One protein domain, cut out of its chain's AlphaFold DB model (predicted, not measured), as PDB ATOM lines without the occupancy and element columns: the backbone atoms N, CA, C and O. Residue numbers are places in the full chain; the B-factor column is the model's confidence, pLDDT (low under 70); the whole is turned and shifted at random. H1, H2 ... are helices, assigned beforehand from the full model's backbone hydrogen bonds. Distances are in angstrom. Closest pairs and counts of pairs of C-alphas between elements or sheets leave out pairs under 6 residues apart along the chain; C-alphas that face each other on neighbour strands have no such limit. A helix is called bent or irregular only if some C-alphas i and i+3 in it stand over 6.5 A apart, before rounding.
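This is residues 66 to 113 of the 113 residues of an uncharacterized protein of Arabis alpina (UniProt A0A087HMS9). A loop of residues 66 to 82 leads into a long helix, H1, and a shorter helix, H2, turns off its far end to make an L. Within the loop, residues 72 to 73 pair antiparallel with 76 to 77. The printed part has 48 residues, with H1 then H2 and no named strand; the class is all helix. It is only just loose, close to extended, with a radius of gyration of the C-alphas of 14.0 A and spans of 35 by 26 by 18 A.

H1, residues 83 to 100, runs 26.3 A from C-alpha 83 at (451.272, 209.695, 500.739). It is irregular, but only just: C-alphas 84 and 87 are 6.8 A apart. H2, residues 103 to 112, runs 14.6 A to C-alpha 112 at (439.256, 230.809, 475.718).

H1, with residues 99 to 100 alone, and H2 only just touch, only at the corner by their tight link, with 3 pairs of C-alphas within 8 A. The closest C-alphas, of Val 99 and Phe 105, are 6.7 A apart. Their lines are about perpendicular, at 85 degrees. O i to N i+4 pairs are within hydrogen-bond range in 12 of 14 cases in H1 and 5 of 6 in H2.

The two farthest C-alphas, of Glu 83 and Gln 111, are 37.0 A apart. The printed part has no cut, and no printed residue is under 70 in pLDDT.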
ATOM      1  N   ARG A  66     458.810 234.971 496.172       75.88
ATOM      2  CA  ARG A  66     459.305 233.791 495.461       75.88
ATOM      3  C   ARG A  66     459.208 232.581 496.385       75.88
ATOM      4  O   ARG A  66     460.049 232.419 497.262       75.88
ATOM      5  N   GLY A  67     458.167 231.769 496.202       84.12
ATOM      6  CA  GLY A  67     458.006 230.520 496.945       84.12
ATOM      7  C   GLY A  67     459.233 229.609 496.814       84.12
ATOM      8  O   GLY A  67     459.988 229.702 495.840       84.12
ATOM      9  N   ASP A  68     459.453 228.757 497.813       87.06
ATOM     10  CA  ASP A  68     460.504 227.743 497.770       87.06
ATOM     11  C   ASP A  68     460.094 226.527 496.916       87.06
ATOM     12  O   ASP A  68     458.942 226.383 496.506       87.06
ATOM     13  N   SER A  69     461.048 225.629 496.659       87.69
ATOM     14  CA  SER A  69     460.826 224.395 495.888       87.69
ATOM     15  C   SER A  69     459.870 223.407 496.557       87.69
ATOM     16  O   SER A  69     459.485 222.421 495.947       87.69
ATOM     17  N   ASN A  70     459.523 223.627 497.824       88.88
ATOM     18  CA  ASN A  70     458.606 222.776 498.566       88.88
ATOM     19  C   ASN A  70     457.191 223.375 498.585       88.88
ATOM     20  O   ASN A  70     456.341 222.886 499.331       88.88
ATOM     21  N   GLY A  71     456.945 224.446 497.822       90.81
ATOM     22  CA  GLY A  71     455.659 225.134 497.759       90.81
ATOM     23  C   GLY A  71     455.362 225.996 498.988       90.81
ATOM     24  O   GLY A  71     454.190 226.224 499.310       90.81
ATOM     25  N   ARG A  72     456.382 226.447 499.730       92.06
ATOM     26  CA  ARG A  72     456.215 227.364 500.867       92.06
ATOM     27  C   ARG A  72     456.462 228.810 500.464       92.06
ATOM     28  O   ARG A  72     457.377 229.123 499.714       92.06
ATOM     29  N   PHE A  73     455.694 229.704 501.073       90.44
ATOM     30  CA  PHE A  73     455.860 231.152 501.000       90.44
ATOM     31  C   PHE A  73     456.136 231.665 502.415       90.44
ATOM     32  O   PHE A  73     455.234 231.839 503.245       90.44
ATOM     33  N   GLY A  74     457.421 231.816 502.744       87.50
ATOM     34  CA  GLY A  74     457.858 232.037 504.120       87.50
ATOM     35  C   GLY A  74     457.458 230.871 505.032       87.50
ATOM     36  O   GLY A  74     457.881 229.737 504.836       87.50
ATOM     37  N   ARG A  75     456.639 231.137 506.061       87.12
ATOM     38  CA  ARG A  75     456.225 230.110 507.042       87.12
ATOM     39  C   ARG A  75     454.999 229.288 506.628       87.12
ATOM     40  O   ARG A  75     454.664 228.332 507.324       87.12
ATOM     41  N   PHE A  76     454.304 229.695 505.572       90.69
ATOM     42  CA  PHE A  76     453.031 229.115 505.143       90.69
ATOM     43  C   PHE A  76     453.203 228.316 503.846       90.69
ATOM     44  O   PHE A  76     454.200 228.481 503.150       90.69
ATOM     45  N   GLY A  77     452.226 227.468 503.516       92.19
ATOM     46  CA  GLY A  77     452.277 226.581 502.349       92.19
ATOM     47  C   GLY A  77     452.941 225.241 502.658       92.19
ATOM     48  O   GLY A  77     452.940 224.791 503.807       92.19
ATOM     49  N   GLY A  78     453.514 224.613 501.637       93.25
ATOM     50  CA  GLY A  78     453.991 223.235 501.704       93.25
ATOM     51  C   GLY A  78     452.905 222.204 501.394       93.25
ATOM     52  O   GLY A  78     451.727 222.531 501.253       93.25
ATOM     53  N   MET A  79     453.307 220.937 501.318       93.69
ATOM     54  CA  MET A  79     452.426 219.826 500.963       93.69
ATOM     55  C   MET A  79     452.109 218.962 502.196       93.69
ATOM     56  O   MET A  79     452.951 218.204 502.672       93.69
ATOM     57  N   PHE A  80     450.884 219.084 502.716       95.31
ATOM     58  CA  PHE A  80     450.379 218.331 503.876       95.31
ATOM     59  C   PHE A  80     449.203 217.447 503.461       95.31
ATOM     60  O   PHE A  80     448.052 217.700 503.814       95.31
ATOM     61  N   VAL A  81     449.498 216.426 502.662       95.62
ATOM     62  CA  VAL A  81     448.502 215.485 502.141       95.62
ATOM     63  C   VAL A  81     448.922 214.040 502.435       95.62
ATOM     64  O   VAL A  81     450.071 213.808 502.816       95.62
ATOM     65  N   PRO A  82     448.025 213.049 502.303       98.12
ATOM     66  CA  PRO A  82     448.405 211.644 502.407       98.12
ATOM     67  C   PRO A  82     449.440 211.245 501.348       98.12
ATOM     68  O   PRO A  82     449.450 211.789 500.244       98.12
ATOM     69  N   GLU A  83     450.253 210.233 501.653       96.12
ATOM     70  CA  GLU A  83     451.272 209.695 500.739       96.12
ATOM     71  C   GLU A  83     450.696 209.310 499.370       96.12
ATOM     72  O   GLU A  83     451.300 209.577 498.336       96.12
ATOM     73  N   THR A  84     449.478 208.771 499.354       97.19
ATOM     74  CA  THR A  84     448.772 208.369 498.130       97.19
ATOM     75  C   THR A  84     448.547 209.513 497.141       97.19
ATOM     76  O   THR A  84     448.414 209.257 495.945       97.19
ATOM     77  N   LEU A  85     448.505 210.763 497.612       97.69
ATOM     78  CA  LEU A  85     448.310 211.943 496.769       97.69
ATOM     79  C   LEU A  85     449.637 212.599 496.356       97.69
ATOM     80  O   LEU A  85     449.672 213.339 495.377       97.69
ATOM     81  N   MET A  86     450.735 212.301 497.058       94.81
ATOM     82  CA  MET A  86     452.044 212.922 496.824       94.81
ATOM     83  C   MET A  86     452.551 212.704 495.396       94.81
ATOM     84  O   MET A  86     453.037 213.643 494.775       94.81
ATOM     85  N   SER A  87     452.431 211.486 494.858       95.94
ATOM     86  CA  SER A  87     452.891 211.172 493.497       95.94
ATOM     87  C   SER A  87     452.090 211.921 492.434       95.94
ATOM     88  O   SER A  87     452.671 212.532 491.550       95.94
ATOM     89  N   ARG A  88     450.762 211.962 492.573       97.50
ATOM     90  CA  ARG A  88     449.880 212.649 491.618       97.50
ATOM     91  C   ARG A  88     450.107 214.153 491.573       97.50
ATOM     92  O   ARG A  88     449.972 214.749 490.511       97.50
ATOM     93  N   LEU A  89     450.435 214.764 492.711       96.44
ATOM     94  CA  LEU A  89     450.760 216.188 492.758       96.44
ATOM     95  C   LEU A  89     452.106 216.493 492.100       96.44
ATOM     96  O   LEU A  89     452.219 217.530 491.460       96.44
ATOM     97  N   ARG A  90     453.084 215.584 492.201       94.69
ATOM     98  CA  ARG A  90     454.359 215.716 491.479       94.69
ATOM     99  C   ARG A  90     454.164 215.597 489.973       94.69
ATOM    100  O   ARG A  90     454.597 216.486 489.258       94.69
ATOM    101  N   ASP A  91     453.432 214.575 489.519       97.31
ATOM    102  CA  ASP A  91     453.102 214.413 488.095       97.31
ATOM    103  C   ASP A  91     452.430 215.690 487.544       97.31
ATOM    104  O   ASP A  91     452.761 216.174 486.465       97.31
ATOM    105  N   LEU A  92     451.501 216.272 488.314       97.12
ATOM    106  CA  LEU A  92     450.828 217.519 487.956       97.12
ATOM    107  C   LEU A  92     451.787 218.718 487.910       97.12
ATOM    108  O   LEU A  92     451.662 219.551 487.017       97.12
ATOM    109  N   GLU A  93     452.698 218.839 488.876       95.81
ATOM    110  CA  GLU A  93     453.690 219.917 488.931       95.81
ATOM    111  C   GLU A  93     454.648 219.866 487.735       95.81
ATOM    112  O   GLU A  93     454.928 220.906 487.128       95.81
ATOM    113  N   ASP A  94     455.089 218.667 487.357       96.31
ATOM    114  CA  ASP A  94     455.965 218.442 486.207       96.31
ATOM    115  C   ASP A  94     455.270 218.849 484.897       96.31
ATOM    116  O   ASP A  94     455.803 219.656 484.129       96.31
ATOM    117  N   GLU A  95     454.045 218.366 484.672       97.69
ATOM    118  CA  GLU A  95     453.249 218.711 483.485       97.69
ATOM    119  C   GLU A  95     452.894 220.200 483.448       97.69
ATOM    120  O   GLU A  95     452.974 220.849 482.404       97.69
ATOM    121  N   PHE A  96     452.549 220.789 484.594       95.88
ATOM    122  CA  PHE A  96     452.280 222.221 484.674       95.88
ATOM    123  C   PHE A  96     453.524 223.035 484.311       95.88
ATOM    124  O   PHE A  96     453.442 223.956 483.497       95.88
ATOM    125  N   THR A  97     454.685 222.669 484.853       94.94
ATOM    126  CA  THR A  97     455.964 223.328 484.551       94.94
ATOM    127  C   THR A  97     456.319 223.210 483.071       94.94
ATOM    128  O   THR A  97     456.776 224.184 482.470       94.94
ATOM    129  N   PHE A  98     456.060 222.052 482.464       96.38
ATOM    130  CA  PHE A  98     456.217 221.849 481.027       96.38
ATOM    131  C   PHE A  98     455.311 222.794 480.218       96.38
ATOM    132  O   PHE A  98     455.782 223.520 479.338       96.38
ATOM    133  N   VAL A  99     454.025 222.850 480.563       96.94
ATOM    134  CA  VAL A  99     453.012 223.648 479.857       96.94
ATOM    135  C   VAL A  99     453.219 225.164 480.011       96.94
ATOM    136  O   VAL A  99     452.867 225.932 479.110       96.94
ATOM    137  N   LEU A 100     453.847 225.628 481.096       94.56
ATOM    138  CA  LEU A 100     454.239 227.039 481.237       94.56
ATOM    139  C   LEU A 100     455.165 227.511 480.101       94.56
ATOM    140  O   LEU A 100     455.126 228.686 479.736       94.56
ATOM    141  N   GLY A 101     455.973 226.612 479.532       93.44
ATOM    142  CA  GLY A 101     456.835 226.894 478.381       93.44
ATOM    143  C   GLY A 101     456.182 226.655 477.014       93.44
ATOM    144  O   GLY A 101     456.753 227.052 475.996       93.44
ATOM    145  N   ASP A 102     455.007 226.021 476.954       96.75
ATOM    146  CA  ASP A 102     454.353 225.669 475.692       96.75
ATOM    147  C   ASP A 102     453.569 226.851 475.105       96.75
ATOM    148  O   ASP A 102     452.437 227.151 475.489       96.75
ATOM    149  N   HIS A 103     454.154 227.492 474.092       95.25
ATOM    150  CA  HIS A 103     453.530 228.610 473.388       95.25
ATOM    151  C   HIS A 103     452.155 228.267 472.794       95.25
ATOM    152  O   HIS A 103     451.253 229.108 472.824       95.25
ATOM    153  N   LYS A 104     451.963 227.050 472.266       95.25
ATOM    154  CA  LYS A 104     450.677 226.659 471.666       95.25
ATOM    155  C   LYS A 104     449.591 226.595 472.730       95.25
ATOM    156  O   LYS A 104     448.488 227.090 472.499       95.25
ATOM    157  N   PHE A 105     449.923 226.033 473.890       95.00
ATOM    158  CA  PHE A 105     449.013 225.991 475.024       95.00
ATOM    159  C   PHE A 105     448.657 227.399 475.511       95.00
ATOM    160  O   PHE A 105     447.478 227.697 475.675       95.00
ATOM    161  N   GLN A 106     449.642 228.289 475.674       95.75
ATOM    162  CA  GLN A 106     449.398 229.661 476.145       95.75
ATOM    163  C   GLN A 106     448.499 230.462 475.193       95.75
ATOM    164  O   GLN A 106     447.579 231.155 475.635       95.75
ATOM    165  N   VAL A 107     448.731 230.349 473.879       95.81
ATOM    166  CA  VAL A 107     447.896 231.007 472.861       95.81
ATOM    167  C   VAL A 107     446.481 230.435 472.865       95.81
ATOM    168  O   VAL A 107     445.525 231.205 472.855       95.81
ATOM    169  N   GLY A 108     446.335 229.108 472.916       94.81
ATOM    170  CA  GLY A 108     445.023 228.463 472.981       94.81
ATOM    171  C   GLY A 108     444.247 228.845 474.244       94.81
ATOM    172  O   GLY A 108     443.078 229.208 474.157       94.81
ATOM    173  N   PHE A 109     444.907 228.843 475.405       93.88
ATOM    174  CA  PHE A 109     444.311 229.244 476.680       93.88
ATOM    175  C   PHE A 109     443.857 230.710 476.664       93.88
ATOM    176  O   PHE A 109     442.745 231.009 477.091       93.88
ATOM    177  N   SER A 110     444.671 231.609 476.102       93.25
ATOM    178  CA  SER A 110     444.350 233.041 475.989       93.25
ATOM    179  C   SER A 110     443.200 233.348 475.023       93.25
ATOM    180  O   SER A 110     442.692 234.458 475.035       93.25
ATOM    181  N   GLN A 111     442.814 232.412 474.151       91.56
ATOM    182  CA  GLN A 111     441.654 232.575 473.263       91.56
ATOM    183  C   GLN A 111     440.343 232.107 473.907       91.56
ATOM    184  O   GLN A 111     439.270 232.382 473.372       91.56
ATOM    185  N   ILE A 112     440.422 231.366 475.016       90.19
ATOM    186  CA  ILE A 112     439.256 230.809 475.718       90.19
ATOM    187  C   ILE A 112     438.720 231.781 476.787       90.19
ATOM    188  O   ILE A 112     437.554 231.674 477.168       90.19
ATOM    189  N   TYR A 113     439.539 232.731 477.242       72.19
ATOM    190  CA  TYR A 113     439.201 233.756 478.238       72.19
ATOM    191  C   TYR A 113     439.299 235.157 477.638       72.19
ATOM    192  O   TYR A 113     438.504 236.023 478.068       72.19
TER     193      TYR A 113